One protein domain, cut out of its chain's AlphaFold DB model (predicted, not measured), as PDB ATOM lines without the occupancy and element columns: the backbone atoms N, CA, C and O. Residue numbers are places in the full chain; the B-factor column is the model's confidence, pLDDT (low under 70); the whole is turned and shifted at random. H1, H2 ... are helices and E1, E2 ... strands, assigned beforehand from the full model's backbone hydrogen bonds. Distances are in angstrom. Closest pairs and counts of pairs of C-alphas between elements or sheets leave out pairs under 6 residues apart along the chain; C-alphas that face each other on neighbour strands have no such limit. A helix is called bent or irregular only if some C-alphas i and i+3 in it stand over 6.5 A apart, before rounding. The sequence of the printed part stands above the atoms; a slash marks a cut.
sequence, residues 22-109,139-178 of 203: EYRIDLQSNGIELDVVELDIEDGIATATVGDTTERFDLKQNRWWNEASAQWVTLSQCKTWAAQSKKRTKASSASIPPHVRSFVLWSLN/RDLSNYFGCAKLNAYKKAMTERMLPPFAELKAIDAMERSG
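AT A GLANCE: This is residues 22 to 109 and 139 to 178 of the 203 residues of an uncharacterized protein of Rhodopirellula rubra (UniProt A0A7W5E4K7). A strongly twisted sheet of six strands has the helical hairpin H3 and H4 at one of its faces, H3 packing on the E4 to E6 end and H4 beside H3, farther from the sheet. From the last strand the long helix H1 runs away from the sheet, and H2 folds back at its far end; at the other edge E1 and E2 make a long hairpin. The printed part has 128 residues, with six named strands followed by four named helices, mixed in class. The sheet's order is E1 E2 E3 E4 E5 E6, antiparallel throughout. The whole is only just compact, close to loose, with a radius of gyration of the C-alphas of 16.6 A and spans of 49 by 36 by 36 A.

IN THESE COORDINATES: E1, residues 22 to 29, begins at C-alpha 22 (248.015, 165.249, 221.318) and is 23.3 A long. E2, residues 32 to 42, is 31.0 A long. E3 is residues 45 to 50, E4 53 to 58, E5 63 to 66 and E6 71 to 74. H1, residues 75 to 91, is 24.4 A long and begins at C-alpha 75 (235.349, 164.064, 199.131). H2, residues 98 to 107, is irregular: C-alphas 99 and 102 are 7.2 A apart. H3, residues 142 to 158, is 24.0 A long. H4, residues 165 to 176, is 16.3 A long and ends at C-alpha 176 (230.071, 181.179, 204.787).

HOW THE PARTS SIT: The strands form a meander, each the antiparallel neighbour of the one before, joined as hairpins. Within hydrogen-bond range are N 25 and O 37 of E1 and E2, 2.9 A; N 47 and O 40 of E3 and E2, 2.8 A; N 48 and O 55 of E3 and E4, 2.9 A; N 58 and O 63 of E4 and E5, 2.8 A; and N 73 and O 64 of E6 and E5, 2.8 A. H3 is on one face of the sheet, two layers, at a height over the sheet of 8.8 A; it lies over E5 and runs along the strands, at 22 degrees to E5 on the local plane. H1 only grazes the sheet, with residues 75 to 80. Residues 75 to 78 of H1 touch H3 at a steep tilt of 48 degrees, the same way; the closest C-alphas, of Leu 75 and Leu 150, are 6.1 A apart. H3 and H4, a helical hairpin, touch at a shallow tilt of 7 degrees, opposite ways; their closest C-alphas, of Lys 149 and Leu 168, are 6.2 A apart. H2 is close to H4 but not clearly touching, with the C-alphas of Ser 107 and Ala 166 closest at 6.1 A. Every O i to N i+4 pair is within hydrogen-bond range in H1, H3 and H4, and 4 of 6 in H2.

THE WHOLE: The C-alphas farthest apart, of Glu 22 and Ala 94, are 49.6 A apart. Residues 110 to 138 are not printed, and C-alphas 109 and 139 are 29.8 A apart across the cut. Of the links that are printed whole, none is long. Mean pLDDT of the printed part is 80.1; residues 22 to 42 and 49 to 53 are under 70.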
ATOM      1  N   GLU A  22     249.116 166.132 220.927       53.38
ATOM      2  CA  GLU A  22     248.015 165.249 221.318       53.38
ATOM      3  C   GLU A  22     246.871 166.065 221.935       53.38
ATOM      4  O   GLU A  22     247.078 166.877 222.843       53.38
ATOM      5  N   TYR A  23     245.640 165.827 221.485       54.00
ATOM      6  CA  TYR A  23     244.443 166.448 222.049       54.00
ATOM      7  C   TYR A  23     243.524 165.395 222.664       54.00
ATOM      8  O   TYR A  23     243.189 164.401 222.021       54.00
ATOM      9  N   ARG A  24     243.049 165.655 223.887       48.66
ATOM     10  CA  ARG A  24     242.016 164.858 224.561       48.66
ATOM     11  C   ARG A  24     240.657 165.545 224.457       48.66
ATOM     12  O   ARG A  24     240.536 166.729 224.774       48.66
ATOM     13  N   ILE A  25     239.634 164.798 224.051       52.44
ATOM     14  CA  ILE A  25     238.277 165.309 223.846       52.44
ATOM     15  C   ILE A  25     237.284 164.476 224.656       52.44
ATOM     16  O   ILE A  25     237.015 163.332 224.303       52.44
ATOM     17  N   ASP A  26     236.672 165.071 225.680       49.81
ATOM     18  CA  ASP A  26     235.628 164.406 226.466       49.81
ATOM     19  C   ASP A  26     234.240 164.642 225.826       49.81
ATOM     20  O   ASP A  26     233.739 165.772 225.740       49.81
ATOM     21  N   LEU A  27     233.595 163.573 225.356       49.53
ATOM     22  CA  LEU A  27     232.234 163.587 224.819       49.53
ATOM     23  C   LEU A  27     231.233 163.543 225.969       49.53
ATOM     24  O   LEU A  27     231.341 162.685 226.833       49.53
ATOM     25  N   GLN A  28     230.217 164.410 225.977       43.44
ATOM     26  CA  GLN A  28     229.183 164.393 227.020       43.44
ATOM     27  C   GLN A  28     227.764 164.481 226.451       43.44
ATOM     28  O   GLN A  28     227.500 165.238 225.514       43.44
ATOM     29  N   SER A  29     226.822 163.768 227.073       43.22
ATOM     30  CA  SER A  29     225.379 163.904 226.850       43.22
ATOM     31  C   SER A  29     224.663 164.048 228.186       43.22
ATOM     32  O   SER A  29     224.848 163.242 229.091       43.22
ATOM     33  N   ASN A  30     223.872 165.114 228.338       44.50
ATOM     34  CA  ASN A  30     223.143 165.430 229.574       44.50
ATOM     35  C   ASN A  30     224.021 165.469 230.845       44.50
ATOM     36  O   ASN A  30     223.556 165.164 231.937       44.50
ATOM     37  N   GLY A  31     225.291 165.870 230.703       46.16
ATOM     38  CA  GLY A  31     226.258 165.925 231.806       46.16
ATOM     39  C   GLY A  31     226.912 164.583 232.148       46.16
ATOM     40  O   GLY A  31     227.698 164.528 233.087       46.16
ATOM     41  N   ILE A  32     226.613 163.526 231.391       46.53
ATOM     42  CA  ILE A  32     227.240 162.208 231.500       46.53
ATOM     43  C   ILE A  32     228.324 162.105 230.430       46.53
ATOM     44  O   ILE A  32     228.057 162.387 229.259       46.53
ATOM     45  N   GLU A  33     229.534 161.714 230.829       56.94
ATOM     46  CA  GLU A  33     230.627 161.395 229.908       56.94
ATOM     47  C   GLU A  33     230.259 160.166 229.071       56.94
ATOM     48  O   GLU A  33     229.864 159.128 229.598       56.94
ATOM     49  N   LEU A  34     230.311 160.331 227.754       52.06
ATOM     50  CA  LEU A  34     230.031 159.299 226.769       52.06
ATOM     51  C   LEU A  34     231.307 158.588 226.326       52.06
ATOM     52  O   LEU A  34     231.267 157.377 226.146       52.06
ATOM     53  N   ASP A  35     232.388 159.337 226.092       55.56
ATOM     54  CA  ASP A  35     233.638 158.808 225.540       55.56
ATOM     55  C   ASP A  35     234.787 159.815 225.669       55.56
ATOM     56  O   ASP A  35     234.545 161.009 225.872       55.56
ATOM     57  N   VAL A  36     236.014 159.346 225.455       54.47
ATOM     58  CA  VAL A  36     237.217 160.174 225.342       54.47
ATOM     59  C   VAL A  36     237.880 159.885 224.000       54.47
ATOM     60  O   VAL A  36     238.222 158.745 223.705       54.47
ATOM     61  N   VAL A  37     238.063 160.920 223.180       58.38
ATOM     62  CA  VAL A  37     238.767 160.810 221.896       58.38
ATOM     63  C   VAL A  37     240.159 161.401 222.037       58.38
ATOM     64  O   VAL A  37     240.300 162.570 222.402       58.38
ATOM     65  N   GLU A  38     241.167 160.598 221.715       59.62
ATOM     66  CA  GLU A  38     242.549 161.050 221.581       59.62
ATOM     67  C   GLU A  38     242.828 161.350 220.111       59.62
ATOM     68  O   GLU A  38     242.531 160.542 219.225       59.62
ATOM     69  N   LEU A  39     243.346 162.546 219.851       61.16
ATOM     70  CA  LEU A  39     243.621 163.038 218.514       61.16
ATOM     71  C   LEU A  39     245.098 163.374 218.367       61.16
ATOM     72  O   LEU A  39     245.623 164.184 219.125       61.16
ATOM     73  N   ASP A  40     245.698 162.821 217.321       65.56
ATOM     74  CA  ASP A  40     247.051 163.117 216.870       65.56
ATOM     75  C   ASP A  40     247.011 163.688 215.445       65.56
ATOM     76  O   ASP A  40     246.195 163.277 214.609       65.56
ATOM     77  N   ILE A  41     247.859 164.677 215.164       65.88
ATOM     78  CA  ILE A  41     247.987 165.291 213.840       65.88
ATOM     79  C   ILE A  41     249.463 165.330 213.447       65.88
ATOM     80  O   ILE A  41     250.245 166.142 213.947       65.88
ATOM     81  N   GLU A  42     249.810 164.514 212.453       68.75
ATOM     82  CA  GLU A  42     251.158 164.423 211.897       68.75
ATOM     83  C   GLU A  42     251.116 164.601 210.373       68.75
ATOM     84  O   GLU A  42     250.359 163.949 209.651       68.75
ATOM     85  N   ASP A  43     251.892 165.557 209.864       74.81
ATOM     86  CA  ASP A  43     252.062 165.859 208.438       74.81
ATOM     87  C   ASP A  43     250.762 166.145 207.663       74.81
ATOM     88  O   ASP A  43     250.693 166.051 206.429       74.81
ATOM     89  N   GLY A  44     249.734 166.623 208.369       71.75
ATOM     90  CA  GLY A  44     248.406 166.902 207.816       71.75
ATOM     91  C   GLY A  44     247.498 165.673 207.729       71.75
ATOM     92  O   GLY A  44     246.437 165.753 207.103       71.75
ATOM     93  N   ILE A  45     247.902 164.564 208.349       79.06
ATOM     94  CA  ILE A  45     247.050 163.420 208.645       79.06
ATOM     95  C   ILE A  45     246.553 163.563 210.077       79.06
ATOM     96  O   ILE A  45     247.333 163.589 211.018       79.06
ATOM     97  N   ALA A  46     245.241 163.653 210.224       75.38
ATOM     98  CA  ALA A  46     244.567 163.571 211.501       75.38
ATOM     99  C   ALA A  46     244.221 162.114 211.811       75.38
ATOM    100  O   ALA A  46     243.497 161.475 211.038       75.38
ATOM    101  N   THR A  47     244.688 161.622 212.951       76.62
ATOM    102  CA  THR A  47     244.403 160.289 213.475       76.62
ATOM    103  C   THR A  47     243.621 160.425 214.774       76.62
ATOM    104  O   THR A  47     244.091 161.056 215.711       76.62
ATOM    105  N   ALA A  48     242.418 159.859 214.829       71.25
ATOM    106  CA  ALA A  48     241.588 159.851 216.030       71.25
ATOM    107  C   ALA A  48     241.409 158.416 216.526       71.25
ATOM    108  O   ALA A  48     240.991 157.553 215.752       71.25
ATOM    109  N   THR A  49     241.681 158.172 217.802       66.25
ATOM    110  CA  THR A  49     241.488 156.865 218.436       66.25
ATOM    111  C   THR A  49     240.307 156.937 219.398       66.25
ATOM    112  O   THR A  49     240.248 157.814 220.259       66.25
ATOM    113  N   VAL A  50     239.342 156.032 219.214       61.81
ATOM    114  CA  VAL A  50     238.139 155.893 220.047       61.81
ATOM    115  C   VAL A  50     237.983 154.421 220.418       61.81
ATOM    116  O   VAL A  50     237.617 153.595 219.573       61.81
ATOM    117  N   GLY A  51     238.315 154.074 221.664       67.62
ATOM    118  CA  GLY A  51     238.465 152.677 222.079       67.62
ATOM    119  C   GLY A  51     239.471 151.938 221.185       67.62
ATOM    120  O   GLY A  51     240.589 152.402 220.998       67.62
ATOM    121  N   ASP A  52     239.046 150.826 220.576       69.12
ATOM    122  CA  ASP A  52     239.876 150.021 219.660       69.12
ATOM    123  C   ASP A  52     239.824 150.497 218.193       69.12
ATOM    124  O   ASP A  52     240.367 149.845 217.298       69.12
ATOM    125  N   THR A  53     239.120 151.598 217.902       67.50
ATOM    126  CA  THR A  53     238.950 152.094 216.530       67.50
ATOM    127  C   THR A  53     239.882 153.264 216.261       67.50
ATOM    128  O   THR A  53     239.827 154.276 216.953       67.50
ATOM    129  N   THR A  54     240.676 153.159 215.197       76.56
ATOM    130  CA  THR A  54     241.488 154.265 214.681       76.56
ATOM    131  C   THR A  54     240.858 154.831 213.414       76.56
ATOM    132  O   THR A  54     240.623 154.125 212.432       76.56
ATOM    133  N   GLU A  55     240.599 156.132 213.409       81.44
ATOM    134  CA  GLU A  55     240.129 156.876 212.251       81.44
ATOM    135  C   GLU A  55     241.249 157.736 211.677       81.44
ATOM    136  O   GLU A  55     241.979 158.374 212.427       81.44
ATOM    137  N   ARG A  56     241.373 157.794 210.345       85.19
ATOM    138  CA  ARG A  56     242.416 158.581 209.672       85.19
ATOM    139  C   ARG A  56     241.829 159.495 208.604       85.19
ATOM    140  O   ARG A  56     241.088 159.034 207.727       85.19
ATOM    141  N   PHE A  57     242.202 160.769 208.644       84.81
ATOM    142  CA  PHE A  57     241.793 161.811 207.705       84.81
ATOM    143  C   PHE A  57     243.020 162.533 207.149       84.81
ATOM    144  O   PHE A  57     243.780 163.143 207.888       84.81
ATOM    145  N   ASP A  58     243.193 162.518 205.832       85.69
ATOM    146  CA  ASP A  58     244.185 163.348 205.148       85.69
ATOM    147  C   ASP A  58     243.536 164.694 204.815       85.69
ATOM    148  O   ASP A  58     242.704 164.806 203.902       85.69
ATOM    149  N   LEU A  59     243.903 165.710 205.598       79.25
ATOM    150  CA  LEU A  59     243.319 167.048 205.543       79.25
ATOM    151  C   LEU A  59     243.742 167.799 204.275       79.25
ATOM    152  O   LEU A  59     242.973 168.601 203.749       79.25
ATOM    153  N   LYS A  60     244.934 167.505 203.741       81.44
ATOM    154  CA  LYS A  60     245.460 168.132 202.519       81.44
ATOM    155  C   LYS A  60     244.719 167.628 201.285       81.44
ATOM    156  O   LYS A  60     244.372 168.407 200.398       81.44
ATOM    157  N   GLN A  61     244.464 166.323 201.224       84.31
ATOM    158  CA  GLN A  61     243.808 165.693 200.076       84.31
ATOM    159  C   GLN A  61     242.294 165.532 200.242       84.31
ATOM    160  O   GLN A  61     241.630 165.041 199.327       84.31
ATOM    161  N   ASN A  62     241.733 165.958 201.377       84.44
ATOM    162  CA  ASN A  62     240.316 165.827 201.704       84.44
ATOM    163  C   ASN A  62     239.798 164.394 201.482       84.44
ATOM    164  O   ASN A  62     238.898 164.147 200.665       84.44
ATOM    165  N   ARG A  63     240.377 163.443 202.214       90.62
ATOM    166  CA  ARG A  63     240.028 162.018 202.134       90.62
ATOM    167  C   ARG A  63     240.116 161.345 203.499       90.62
ATOM    168  O   ARG A  63     240.887 161.771 204.349       90.62
ATOM    169  N   TRP A  64     239.335 160.290 203.695       91.06
ATOM    170  CA  TRP A  64     239.367 159.467 204.907       91.06
ATOM    171  C   TRP A  64     239.733 158.025 204.558       91.06
ATOM    172  O   TRP A  64     239.464 157.568 203.445       91.06
ATOM    173  N   TRP A  65     240.388 157.325 205.477       91.06
ATOM    174  CA  TRP A  65     240.791 155.939 205.266       91.06
ATOM    175  C   TRP A  65     239.656 154.986 205.635       91.06
ATOM    176  O   TRP A  65     239.209 154.951 206.782       91.06
ATOM    177  N   ASN A  66     239.198 154.201 204.665       89.81
ATOM    178  CA  ASN A  66     238.224 153.148 204.895       89.81
ATOM    179  C   ASN A  66     238.935 151.826 205.179       89.81
ATOM    180  O   ASN A  66     239.404 151.170 204.247       89.81
ATOM    181  N   GLU A  67     238.956 151.424 206.451       85.88
ATOM    182  CA  GLU A  67     239.567 150.165 206.895       85.88
ATOM    183  C   GLU A  67     238.945 148.946 206.207       85.88
ATOM    184  O   GLU A  67     239.660 148.054 205.758       85.88
ATOM    185  N   ALA A  68     237.620 148.932 206.025       85.44
ATOM    186  CA  ALA A  68     236.919 147.784 205.450       85.44
ATOM    187  C   ALA A  68     237.319 147.505 203.993       85.44
ATOM    188  O   ALA A  68     237.259 146.362 203.542       85.44
ATOM    189  N   SER A  69     237.705 148.541 203.244       88.00
ATOM    190  CA  SER A  69     238.159 148.407 201.857       88.00
ATOM    191  C   SER A  69     239.658 148.632 201.679       88.00
ATOM    192  O   SER A  69     240.117 148.590 200.541       88.00
ATOM    193  N   ALA A  70     240.399 148.924 202.753       91.06
ATOM    194  CA  ALA A  70     241.796 149.362 202.727       91.06
ATOM    195  C   ALA A  70     242.074 150.440 201.655       91.06
ATOM    196  O   ALA A  70     243.021 150.345 200.873       91.06
ATOM    197  N   GLN A  71     241.197 151.446 201.566       94.00
ATOM    198  CA  GLN A  71     241.278 152.489 200.540       94.00
ATOM    199  C   GLN A  71     240.960 153.868 201.099       94.00
ATOM    200  O   GLN A  71     240.085 154.034 201.949       94.00
ATOM    201  N   TRP A  72     241.617 154.879 200.536       94.81
ATOM    202  CA  TRP A  72     241.245 156.268 200.755       94.81
ATOM    203  C   TRP A  72     239.976 156.626 199.984       94.81
ATOM    204  O   TRP A  72     239.894 156.437 198.769       94.81
ATOM    205  N   VAL A  73     239.018 157.221 200.686       94.94
ATOM    206  CA  VAL A  73     237.775 157.738 200.120       94.94
ATOM    207  C   VAL A  73     237.833 159.260 200.109       94.94
ATOM    208  O   VAL A  73     237.863 159.917 201.149       94.94
ATOM    209  N   THR A  74     237.857 159.831 198.911       94.94
ATOM    210  CA  THR A  74     237.933 161.278 198.681       94.94
ATOM    211  C   THR A  74     236.572 161.956 198.810       94.94
ATOM    212  O   THR A  74     235.527 161.367 198.516       94.94
ATOM    213  N   LEU A  75     236.571 163.255 199.121       91.69
ATOM    214  CA  LEU A  75     235.349 164.064 199.131       91.69
ATOM    215  C   LEU A  75     234.605 164.034 197.778       91.69
ATOM    216  O   LEU A  75     233.377 164.109 197.739       91.69
ATOM    217  N   SER A  76     235.331 163.909 196.661       93.94
ATOM    218  CA  SER A  76     234.747 163.782 195.316       93.94
ATOM    219  C   SER A  76     233.959 162.476 195.144       93.94
ATOM    220  O   SER A  76     232.824 162.482 194.650       93.94
ATOM    221  N   GLN A  77     234.511 161.357 195.622       96.19
ATOM    222  CA  GLN A  77     233.806 160.073 195.639       96.19
ATOM    223  C   GLN A  77     232.566 160.136 196.539       96.19
ATOM    224  O   GLN A  77     231.495 159.694 196.119       96.19
ATOM    225  N   CYS A  78     232.662 160.775 197.712       95.44
ATOM    226  CA  CYS A  78     231.509 160.998 198.589       95.44
ATOM    227  C   CYS A  78     230.387 161.784 197.887       95.44
ATOM    228  O   CYS A  78     229.222 161.389 197.934       95.44
ATOM    229  N   LYS A  79     230.726 162.870 197.177       95.44
ATOM    230  CA  LYS A  79     229.758 163.671 196.403       95.44
ATOM    231  C   LYS A  79     229.100 162.855 195.287       95.44
ATOM    232  O   LYS A  79     227.888 162.955 195.091       95.44
ATOM    233  N   THR A  80     229.875 162.025 194.586       96.56
ATOM    234  CA  THR A  80     229.357 161.115 193.550       96.56
ATOM    235  C   THR A  80     228.362 160.117 194.139       96.56
ATOM    236  O   THR A  80     227.240 159.994 193.640       96.56
ATOM    237  N   TRP A  81     228.729 159.457 195.241       95.62
ATOM    238  CA  TRP A  81     227.838 158.557 195.973       95.62
ATOM    239  C   TRP A  81     226.553 159.268 196.413       95.62
ATOM    240  O   TRP A  81     225.452 158.754 196.200       95.62
ATOM    241  N   ALA A  82     226.666 160.478 196.962       95.69
ATOM    242  CA  ALA A  82     225.524 161.251 197.427       95.69
ATOM    243  C   ALA A  82     224.554 161.594 196.287       95.69
ATOM    244  O   ALA A  82     223.343 161.400 196.423       95.69
ATOM    245  N   ALA A  83     225.071 162.039 195.138       95.81
ATOM    246  CA  ALA A  83     224.263 162.338 193.958       95.81
ATOM    247  C   ALA A  83     223.518 161.096 193.435       95.81
ATOM    248  O   ALA A  83     222.321 161.165 193.134       95.81
ATOM    249  N   GLN A  84     224.194 159.943 193.381       95.62
ATOM    250  CA  GLN A  84     223.582 158.672 192.985       95.62
ATOM    251  C   GLN A  84     222.501 158.227 193.977       95.62
ATOM    252  O   GLN A  84     221.397 157.863 193.567       95.62
ATOM    253  N   SER A  85     222.781 158.304 195.280       92.31
ATOM    254  CA  SER A  85     221.822 157.978 196.338       92.31
ATOM    255  C   SER A  85     220.594 158.888 196.286       92.31
ATOM    256  O   SER A  85     219.478 158.380 196.283       92.31
ATOM    257  N   LYS A  86     220.767 160.202 196.090       93.69
ATOM    258  CA  LYS A  86     219.651 161.141 195.878       93.69
ATOM    259  C   LYS A  86     218.786 160.760 194.678       93.69
ATOM    260  O   LYS A  86     217.561 160.761 194.791       93.69
ATOM    261  N   LYS A  87     219.398 160.418 193.537       94.44
ATOM    262  CA  LYS A  87     218.667 159.991 192.331       94.44
ATOM    263  C   LYS A  87     217.847 158.725 192.596       94.44
ATOM    264  O   LYS A  87     216.669 158.695 192.243       94.44
ATOM    265  N   ARG A  88     218.443 157.717 193.246       91.62
ATOM    266  CA  ARG A  88     217.761 156.462 193.607       91.62
ATOM    267  C   ARG A  88     216.587 156.704 194.552       91.62
ATOM    268  O   ARG A  88     215.475 156.310 194.222       91.62
ATOM    269  N   THR A  89     216.804 157.423 195.654       88.75
ATOM    270  CA  THR A  89     215.747 157.705 196.640       88.75
ATOM    271  C   THR A  89     214.601 158.514 196.034       88.75
ATOM    272  O   THR A  89     213.437 158.252 196.324       88.75
ATOM    273  N   LYS A  90     214.899 159.472 195.141       91.50
ATOM    274  CA  LYS A  90     213.858 160.230 194.433       91.50
ATOM    275  C   LYS A  90     213.029 159.331 193.511       91.50
ATOM    276  O   LYS A  90     211.804 159.444 193.507       91.50
ATOM    277  N   ALA A  91     213.675 158.429 192.768       91.62
ATOM    278  CA  ALA A  91     212.996 157.483 191.883       91.62
ATOM    279  C   ALA A  91     212.103 156.494 192.651       91.62
ATOM    280  O   ALA A  91     211.019 156.162 192.183       91.62
ATOM    281  N   SER A  92     212.512 156.081 193.853       90.25
ATOM    282  CA  SER A  92     211.717 155.208 194.724       90.25
ATOM    283  C   SER A  92     210.802 155.968 195.693       90.25
ATOM    284  O   SER A  92     210.269 155.375 196.623       90.25
ATOM    285  N   SER A  93     210.599 157.279 195.529       87.56
ATOM    286  CA  SER A  93     209.872 158.078 196.531       87.56
ATOM    287  C   SER A  93     208.412 157.654 196.734       87.56
ATOM    288  O   SER A  93     207.875 157.789 197.834       87.56
ATOM    289  N   ALA A  94     207.785 157.079 195.704       87.31
ATOM    290  CA  ALA A  94     206.422 156.558 195.766       87.31
ATOM    291  C   ALA A  94     206.267 155.345 196.703       87.31
ATOM    292  O   ALA A  94     205.178 155.150 197.243       87.31
ATOM    293  N   SER A  95     207.331 154.563 196.935       86.75
ATOM    294  CA  SER A  95     207.312 153.426 197.867       86.75
ATOM    295  C   SER A  95     207.640 153.817 199.311       86.75
ATOM    296  O   SER A  95     207.509 152.992 200.212       86.75
ATOM    297  N   ILE A  96     208.030 155.073 199.561       82.38
ATOM    298  CA  ILE A  96     208.289 155.570 200.916       82.38
ATOM    299  C   ILE A  96     206.951 155.718 201.660       82.38
ATOM    300  O   ILE A  96     206.024 156.320 201.093       82.38
ATOM    301  N   PRO A  97     206.835 155.239 202.918       80.88
ATOM    302  CA  PRO A  97     205.617 155.380 203.708       80.88
ATOM    303  C   PRO A  97     205.151 156.845 203.792       80.88
ATOM    304  O   PRO A  97     205.980 157.725 204.046       80.88
ATOM    305  N   PRO A  98     203.846 157.140 203.599       83.31
ATOM    306  CA  PRO A  98     203.351 158.517 203.496       83.31
ATOM    307  C   PRO A  98     203.750 159.425 204.664       83.31
ATOM    308  O   PRO A  98     204.092 160.582 204.441       83.31
ATOM    309  N   HIS A  99     203.777 158.887 205.886       76.88
ATOM    310  CA  HIS A  99     204.066 159.647 207.105       76.88
ATOM    311  C   HIS A  99     205.526 160.128 207.218       76.88
ATOM    312  O   HIS A  99     205.769 161.136 207.867       76.88
ATOM    313  N   VAL A 100     206.496 159.467 206.565       77.38
ATOM    314  CA  VAL A 100     207.908 159.917 206.530       77.38
ATOM    315  C   VAL A 100     208.341 160.473 205.174       77.38
ATOM    316  O   VAL A 100     209.420 161.052 205.055       77.38
ATOM    317  N   ARG A 101     207.515 160.324 204.132       81.12
ATOM    318  CA  ARG A 101     207.855 160.718 202.758       81.12
ATOM    319  C   ARG A 101     208.244 162.187 202.648       81.12
ATOM    320  O   ARG A 101     209.249 162.485 202.011       81.12
ATOM    321  N   SER A 102     207.486 163.088 203.273       82.62
ATOM    322  CA  SER A 102     207.769 164.528 203.232       82.62
ATOM    323  C   SER A 102     209.129 164.859 203.847       82.62
ATOM    324  O   SER A 102     209.915 165.573 203.228       82.62
ATOM    325  N   PHE A 103     209.447 164.268 205.004       82.44
ATOM    326  CA  PHE A 103     210.739 164.445 205.666       82.44
ATOM    327  C   PHE A 103     211.895 163.899 204.820       82.44
ATOM    328  O   PHE A 103     212.893 164.586 204.623       82.44
ATOM    329  N   VAL A 104     211.754 162.693 204.256       82.69
ATOM    330  CA  VAL A 104     212.793 162.105 203.392       82.69
ATOM    331  C   VAL A 104     213.002 162.940 202.130       82.69
ATOM    332  O   VAL A 104     214.134 163.182 201.727       82.69
ATOM    333  N   LEU A 105     211.933 163.413 201.491       87.19
ATOM    334  CA  LEU A 105     212.057 164.262 200.305       87.19
ATOM    335  C   LEU A 105     212.702 165.613 200.629       87.19
ATOM    336  O   LEU A 105     213.540 166.077 199.851       87.19
ATOM    337  N   TRP A 106     212.366 166.207 201.776       89.19
ATOM    338  CA  TRP A 106     213.044 167.398 202.279       89.19
ATOM    339  C   TRP A 106     214.527 167.116 202.558       89.19
ATOM    340  O   TRP A 106     215.378 167.884 202.115       89.19
ATOM    341  N   SER A 107     214.872 165.983 203.177       86.50
ATOM    342  CA  SER A 107     216.265 165.655 203.506       86.50
ATOM    343  C   SER A 107     217.143 165.463 202.266       86.50
ATOM    344  O   SER A 107     218.345 165.695 202.334       86.50
ATOM    345  N   LEU A 108     216.573 165.125 201.102       88.25
ATOM    346  CA  LEU A 108     217.301 165.088 199.825       88.25
ATOM    347  C   LEU A 108     217.641 166.480 199.268       88.25
ATOM    348  O   LEU A 108     218.528 166.609 198.412       88.25
ATOM    349  N   ASN A 109     216.904 167.514 199.666       92.25
ATOM    350  CA  ASN A 109     217.128 168.890 199.236       92.25
ATOM    351  C   ASN A 109     216.722 169.892 200.330       92.25
ATOM    352  O   ASN A 109     215.742 170.620 200.155       92.25
ATOM    353  N   ARG A 139     240.579 183.512 210.239       70.44
ATOM    354  CA  ARG A 139     241.500 182.556 209.612       70.44
ATOM    355  C   ARG A 139     240.786 181.782 208.509       70.44
ATOM    356  O   ARG A 139     239.566 181.627 208.563       70.44
ATOM    357  N   ASP A 140     241.558 181.245 207.568       73.62
ATOM    358  CA  ASP A 140     241.039 180.247 206.637       73.62
ATOM    359  C   ASP A 140     240.659 178.968 207.403       73.62
ATOM    360  O   ASP A 140     241.462 178.410 208.152       73.62
ATOM    361  N   LEU A 141     239.407 178.543 207.243       73.94
ATOM    362  CA  LEU A 141     238.824 177.356 207.868       73.94
ATOM    363  C   LEU A 141     238.510 176.261 206.830       73.94
ATOM    364  O   LEU A 141     237.786 175.314 207.135       73.94
ATOM    365  N   SER A 142     239.037 176.374 205.610       76.75
ATOM    366  CA  SER A 142     238.781 175.450 204.500       76.75
ATOM    367  C   SER A 142     239.066 173.987 204.858       76.75
ATOM    368  O   SER A 142     238.204 173.128 204.665       76.75
ATOM    369  N   ASN A 143     240.220 173.696 205.468       72.44
ATOM    370  CA  ASN A 143     240.582 172.338 205.899       72.44
ATOM    371  C   ASN A 143     239.627 171.793 206.965       72.44
ATOM    372  O   ASN A 143     239.238 170.626 206.932       72.44
ATOM    373  N   TYR A 144     239.201 172.653 207.887       75.12
ATOM    374  CA  TYR A 144     238.254 172.288 208.927       75.12
ATOM    375  C   TYR A 144     236.893 171.900 208.349       75.12
ATOM    376  O   TYR A 144     236.377 170.818 208.629       75.12
ATOM    377  N   PHE A 145     236.320 172.759 207.504       79.81
ATOM    378  CA  PHE A 145     235.021 172.485 206.899       79.81
ATOM    379  C   PHE A 145     235.102 171.357 205.863       79.81
ATOM    380  O   PHE A 145     234.138 170.608 205.704       79.81
ATOM    381  N   GLY A 146     236.253 171.173 205.210       82.62
ATOM    382  CA  GLY A 146     236.559 170.002 204.389       82.62
ATOM    383  C   GLY A 146     236.495 168.708 205.198       82.62
ATOM    384  O   GLY A 146     235.760 167.785 204.827       82.62
ATOM    385  N   CYS A 147     237.159 168.677 206.355       77.94
ATOM    386  CA  CYS A 147     237.097 167.548 207.276       77.94
ATOM    387  C   CYS A 147     235.673 167.310 207.796       77.94
ATOM    388  O   CYS A 147     235.198 166.176 207.758       77.94
ATOM    389  N   ALA A 148     234.949 168.366 208.188       79.19
ATOM    390  CA  ALA A 148     233.551 168.279 208.620       79.19
ATOM    391  C   ALA A 148     232.648 167.607 207.594       79.19
ATOM    392  O   ALA A 148     231.897 166.687 207.926       79.19
ATOM    393  N   LYS A 149     232.783 167.998 206.327       88.19
ATOM    394  CA  LYS A 149     232.047 167.361 205.231       88.19
ATOM    395  C   LYS A 149     232.447 165.891 205.090       88.19
ATOM    396  O   LYS A 149     231.572 165.051 204.891       88.19
ATOM    397  N   LEU A 150     233.737 165.564 205.196       88.25
ATOM    398  CA  LEU A 150     234.224 164.185 205.087       88.25
ATOM    399  C   LEU A 150     233.676 163.273 206.174       88.25
ATOM    400  O   LEU A 150     233.211 162.189 205.843       88.25
ATOM    401  N   ASN A 151     233.692 163.694 207.433       83.62
ATOM    402  CA  ASN A 151     233.185 162.868 208.523       83.62
ATOM    403  C   ASN A 151     231.671 162.673 208.449       83.62
ATOM    404  O   ASN A 151     231.199 161.552 208.628       83.62
ATOM    405  N   ALA A 152     230.917 163.725 208.108       84.44
ATOM    406  CA  ALA A 152     229.483 163.604 207.861       84.44
ATOM    407  C   ALA A 152     229.216 162.517 206.803       84.44
ATOM    408  O   ALA A 152     228.403 161.609 207.002       84.44
ATOM    409  N   TYR A 153     229.952 162.560 205.684       90.44
ATOM    410  CA  TYR A 153     229.858 161.533 204.648       90.44
ATOM    411  C   TYR A 153     230.296 160.152 205.130       90.44
ATOM    412  O   TYR A 153     229.568 159.192 204.898       90.44
ATOM    413  N   LYS A 154     231.453 160.042 205.792       89.12
ATOM    414  CA  LYS A 154     231.991 158.786 206.325       89.12
ATOM    415  C   LYS A 154     230.949 158.082 207.181       89.12
ATOM    416  O   LYS A 154     230.660 156.911 206.941       89.12
ATOM    417  N   LYS A 155     230.359 158.804 208.133       84.06
ATOM    418  CA  LYS A 155     229.326 158.284 209.022       84.06
ATOM    419  C   LYS A 155     228.135 157.748 208.236       84.06
ATOM    420  O   LYS A 155     227.796 156.574 208.351       84.06
ATOM    421  N   ALA A 156     227.563 158.576 207.364       83.19
ATOM    422  CA  ALA A 156     226.408 158.181 206.566       83.19
ATOM    423  C   ALA A 156     226.705 156.983 205.645       83.19
ATOM    424  O   ALA A 156     225.857 156.109 205.475       83.19
ATOM    425  N   MET A 157     227.904 156.918 205.061       87.56
ATOM    426  CA  MET A 157     228.328 155.806 204.207       87.56
ATOM    427  C   MET A 157     228.534 154.513 205.005       87.56
ATOM    428  O   MET A 157     228.086 153.456 204.564       87.56
ATOM    429  N   THR A 158     229.168 154.598 206.176       84.75
ATOM    430  CA  THR A 158     229.474 153.446 207.042       84.75
ATOM    431  C   THR A 158     228.202 152.868 207.660       84.75
ATOM    432  O   THR A 158     227.987 151.659 207.621       84.75
ATOM    433  N   GLU A 159     227.299 153.732 208.127       79.62
ATOM    434  CA  GLU A 159     226.002 153.352 208.706       79.62
ATOM    435  C   GLU A 159     224.924 153.062 207.643       79.62
ATOM    436  O   GLU A 159     223.783 152.743 207.975       79.62
ATOM    437  N   ARG A 160     225.266 153.155 206.347       79.81
ATOM    438  CA  ARG A 160     224.350 152.948 205.206       79.81
ATOM    439  C   ARG A 160     223.091 153.826 205.265       79.81
ATOM    440  O   ARG A 160     222.009 153.417 204.840       79.81
ATOM    441  N   MET A 161     223.238 155.047 205.766       79.75
ATOM    442  CA  MET A 161     222.173 156.043 205.850       79.75
ATOM    443  C   MET A 161     221.996 156.808 204.530       79.75
ATOM    444  O   MET A 161     222.790 156.702 203.589       79.75
ATOM    445  N   LEU A 162     220.945 157.633 204.464       80.19
ATOM    446  CA  LEU A 162     220.847 158.664 203.432       80.19
ATOM    447  C   LEU A 162     222.038 159.630 203.535       80.19
ATOM    448  O   LEU A 162     222.517 159.884 204.643       80.19
ATOM    449  N   PRO A 163     222.498 160.215 202.412       89.00
ATOM    450  CA  PRO A 163     223.552 161.216 202.470       89.00
ATOM    451  C   PRO A 163     223.158 162.388 203.386       89.00
ATOM    452  O   PRO A 163     221.993 162.800 203.377       89.00
ATOM    453  N   PRO A 164     224.113 162.969 204.131       89.50
ATOM    454  CA  PRO A 164     223.847 163.911 205.217       89.50
ATOM    455  C   PRO A 164     223.602 165.336 204.690       89.50
ATOM    456  O   PRO A 164     224.198 166.302 205.151       89.50
ATOM    457  N   PHE A 165     222.746 165.506 203.676       90.69
ATOM    458  CA  PHE A 165     222.570 166.792 202.988       90.69
ATOM    459  C   PHE A 165     222.160 167.936 203.925       90.69
ATOM    460  O   PHE A 165     222.566 169.073 203.693       90.69
ATOM    461  N   ALA A 166     221.374 167.649 204.967       86.00
ATOM    462  CA  ALA A 166     220.947 168.639 205.958       86.00
ATOM    463  C   ALA A 166     222.140 169.167 206.764       86.00
ATOM    464  O   ALA A 166     222.372 170.374 206.819       86.00
ATOM    465  N   GLU A 167     222.951 168.256 207.295       86.38
ATOM    466  CA  GLU A 167     224.184 168.581 208.009       86.38
ATOM    467  C   GLU A 167     225.178 169.319 207.099       86.38
ATOM    468  O   GLU A 167     225.732 170.342 207.488       86.38
ATOM    469  N   LEU A 168     225.341 168.881 205.845       92.50
ATOM    470  CA  LEU A 168     226.225 169.543 204.879       92.50
ATOM    471  C   LEU A 168     225.801 170.991 204.598       92.50
ATOM    472  O   LEU A 168     226.659 171.864 204.483       92.50
ATOM    473  N   LYS A 169     224.493 171.278 204.537       93.19
ATOM    474  CA  LYS A 169     223.991 172.656 204.422       93.19
ATOM    475  C   LYS A 169     224.293 173.488 205.662       93.19
ATOM    476  O   LYS A 169     224.602 174.672 205.517       93.19
ATOM    477  N   ALA A 170     224.217 172.890 206.850       89.19
ATOM    478  CA  ALA A 170     224.601 173.563 208.082       89.19
ATOM    479  C   ALA A 170     226.102 173.878 208.103       89.19
ATOM    480  O   ALA A 170     226.483 175.015 208.377       89.19
ATOM    481  N   ILE A 171     226.940 172.920 207.701       90.56
ATOM    482  CA  ILE A 171     228.388 173.096 207.540       90.56
ATOM    483  C   ILE A 171     228.703 174.232 206.555       90.56
ATOM    484  O   ILE A 171     229.433 175.159 206.905       90.56
ATOM    485  N   ASP A 172     228.093 174.232 205.367       92.69
ATOM    486  CA  ASP A 172     228.273 175.298 204.371       92.69
ATOM    487  C   ASP A 172     227.802 176.675 204.888       92.69
ATOM    488  O   ASP A 172     228.300 177.721 204.469       92.69
ATOM    489  N   ALA A 173     226.794 176.721 205.764       92.06
ATOM    490  CA  ALA A 173     226.330 177.968 206.367       92.06
ATOM    491  C   ALA A 173     227.287 178.488 207.450       92.06
ATOM    492  O   ALA A 173     227.522 179.698 207.510       92.06
ATOM    493  N   MET A 174     227.869 177.599 208.262       87.94
ATOM    494  CA  MET A 174     228.914 177.946 209.233       87.94
ATOM    495  C   MET A 174     230.160 178.493 208.533       87.94
ATOM    496  O   MET A 174     230.656 179.552 208.920       87.94
ATOM    497  N   GLU A 175     230.586 177.831 207.454       89.62
ATOM    498  CA  GLU A 175     231.724 178.235 206.625       89.62
ATOM    499  C   GLU A 175     231.530 179.626 206.031       89.62
ATOM    500  O   GLU A 175     232.331 180.525 206.282       89.62
ATOM    501  N   ARG A 176     230.406 179.856 205.343       91.44
ATOM    502  CA  ARG A 176     230.071 181.179 204.787       91.44
ATOM    503  C   ARG A 176     229.959 182.264 205.853       91.44
ATOM    504  O   ARG A 176     230.233 183.428 205.578       91.44
ATOM    505  N   SER A 177     229.542 181.895 207.061       88.62
ATOM    506  CA  SER A 177     229.424 182.831 208.177       88.62
ATOM    507  C   SER A 177     230.747 183.048 208.913       88.62
ATOM    508  O   SER A 177     230.788 183.901 209.799       88.62
ATOM    509  N   GLY A 178     231.818 182.310 208.601       86.06
ATOM    510  CA  GLY A 178     233.088 182.362 209.334       86.06
ATOM    511  C   GLY A 178     232.936 182.037 210.825       86.06
ATOM    512  O   GLY A 178     233.658 182.592 211.657       86.06
TER     513      GLY A 178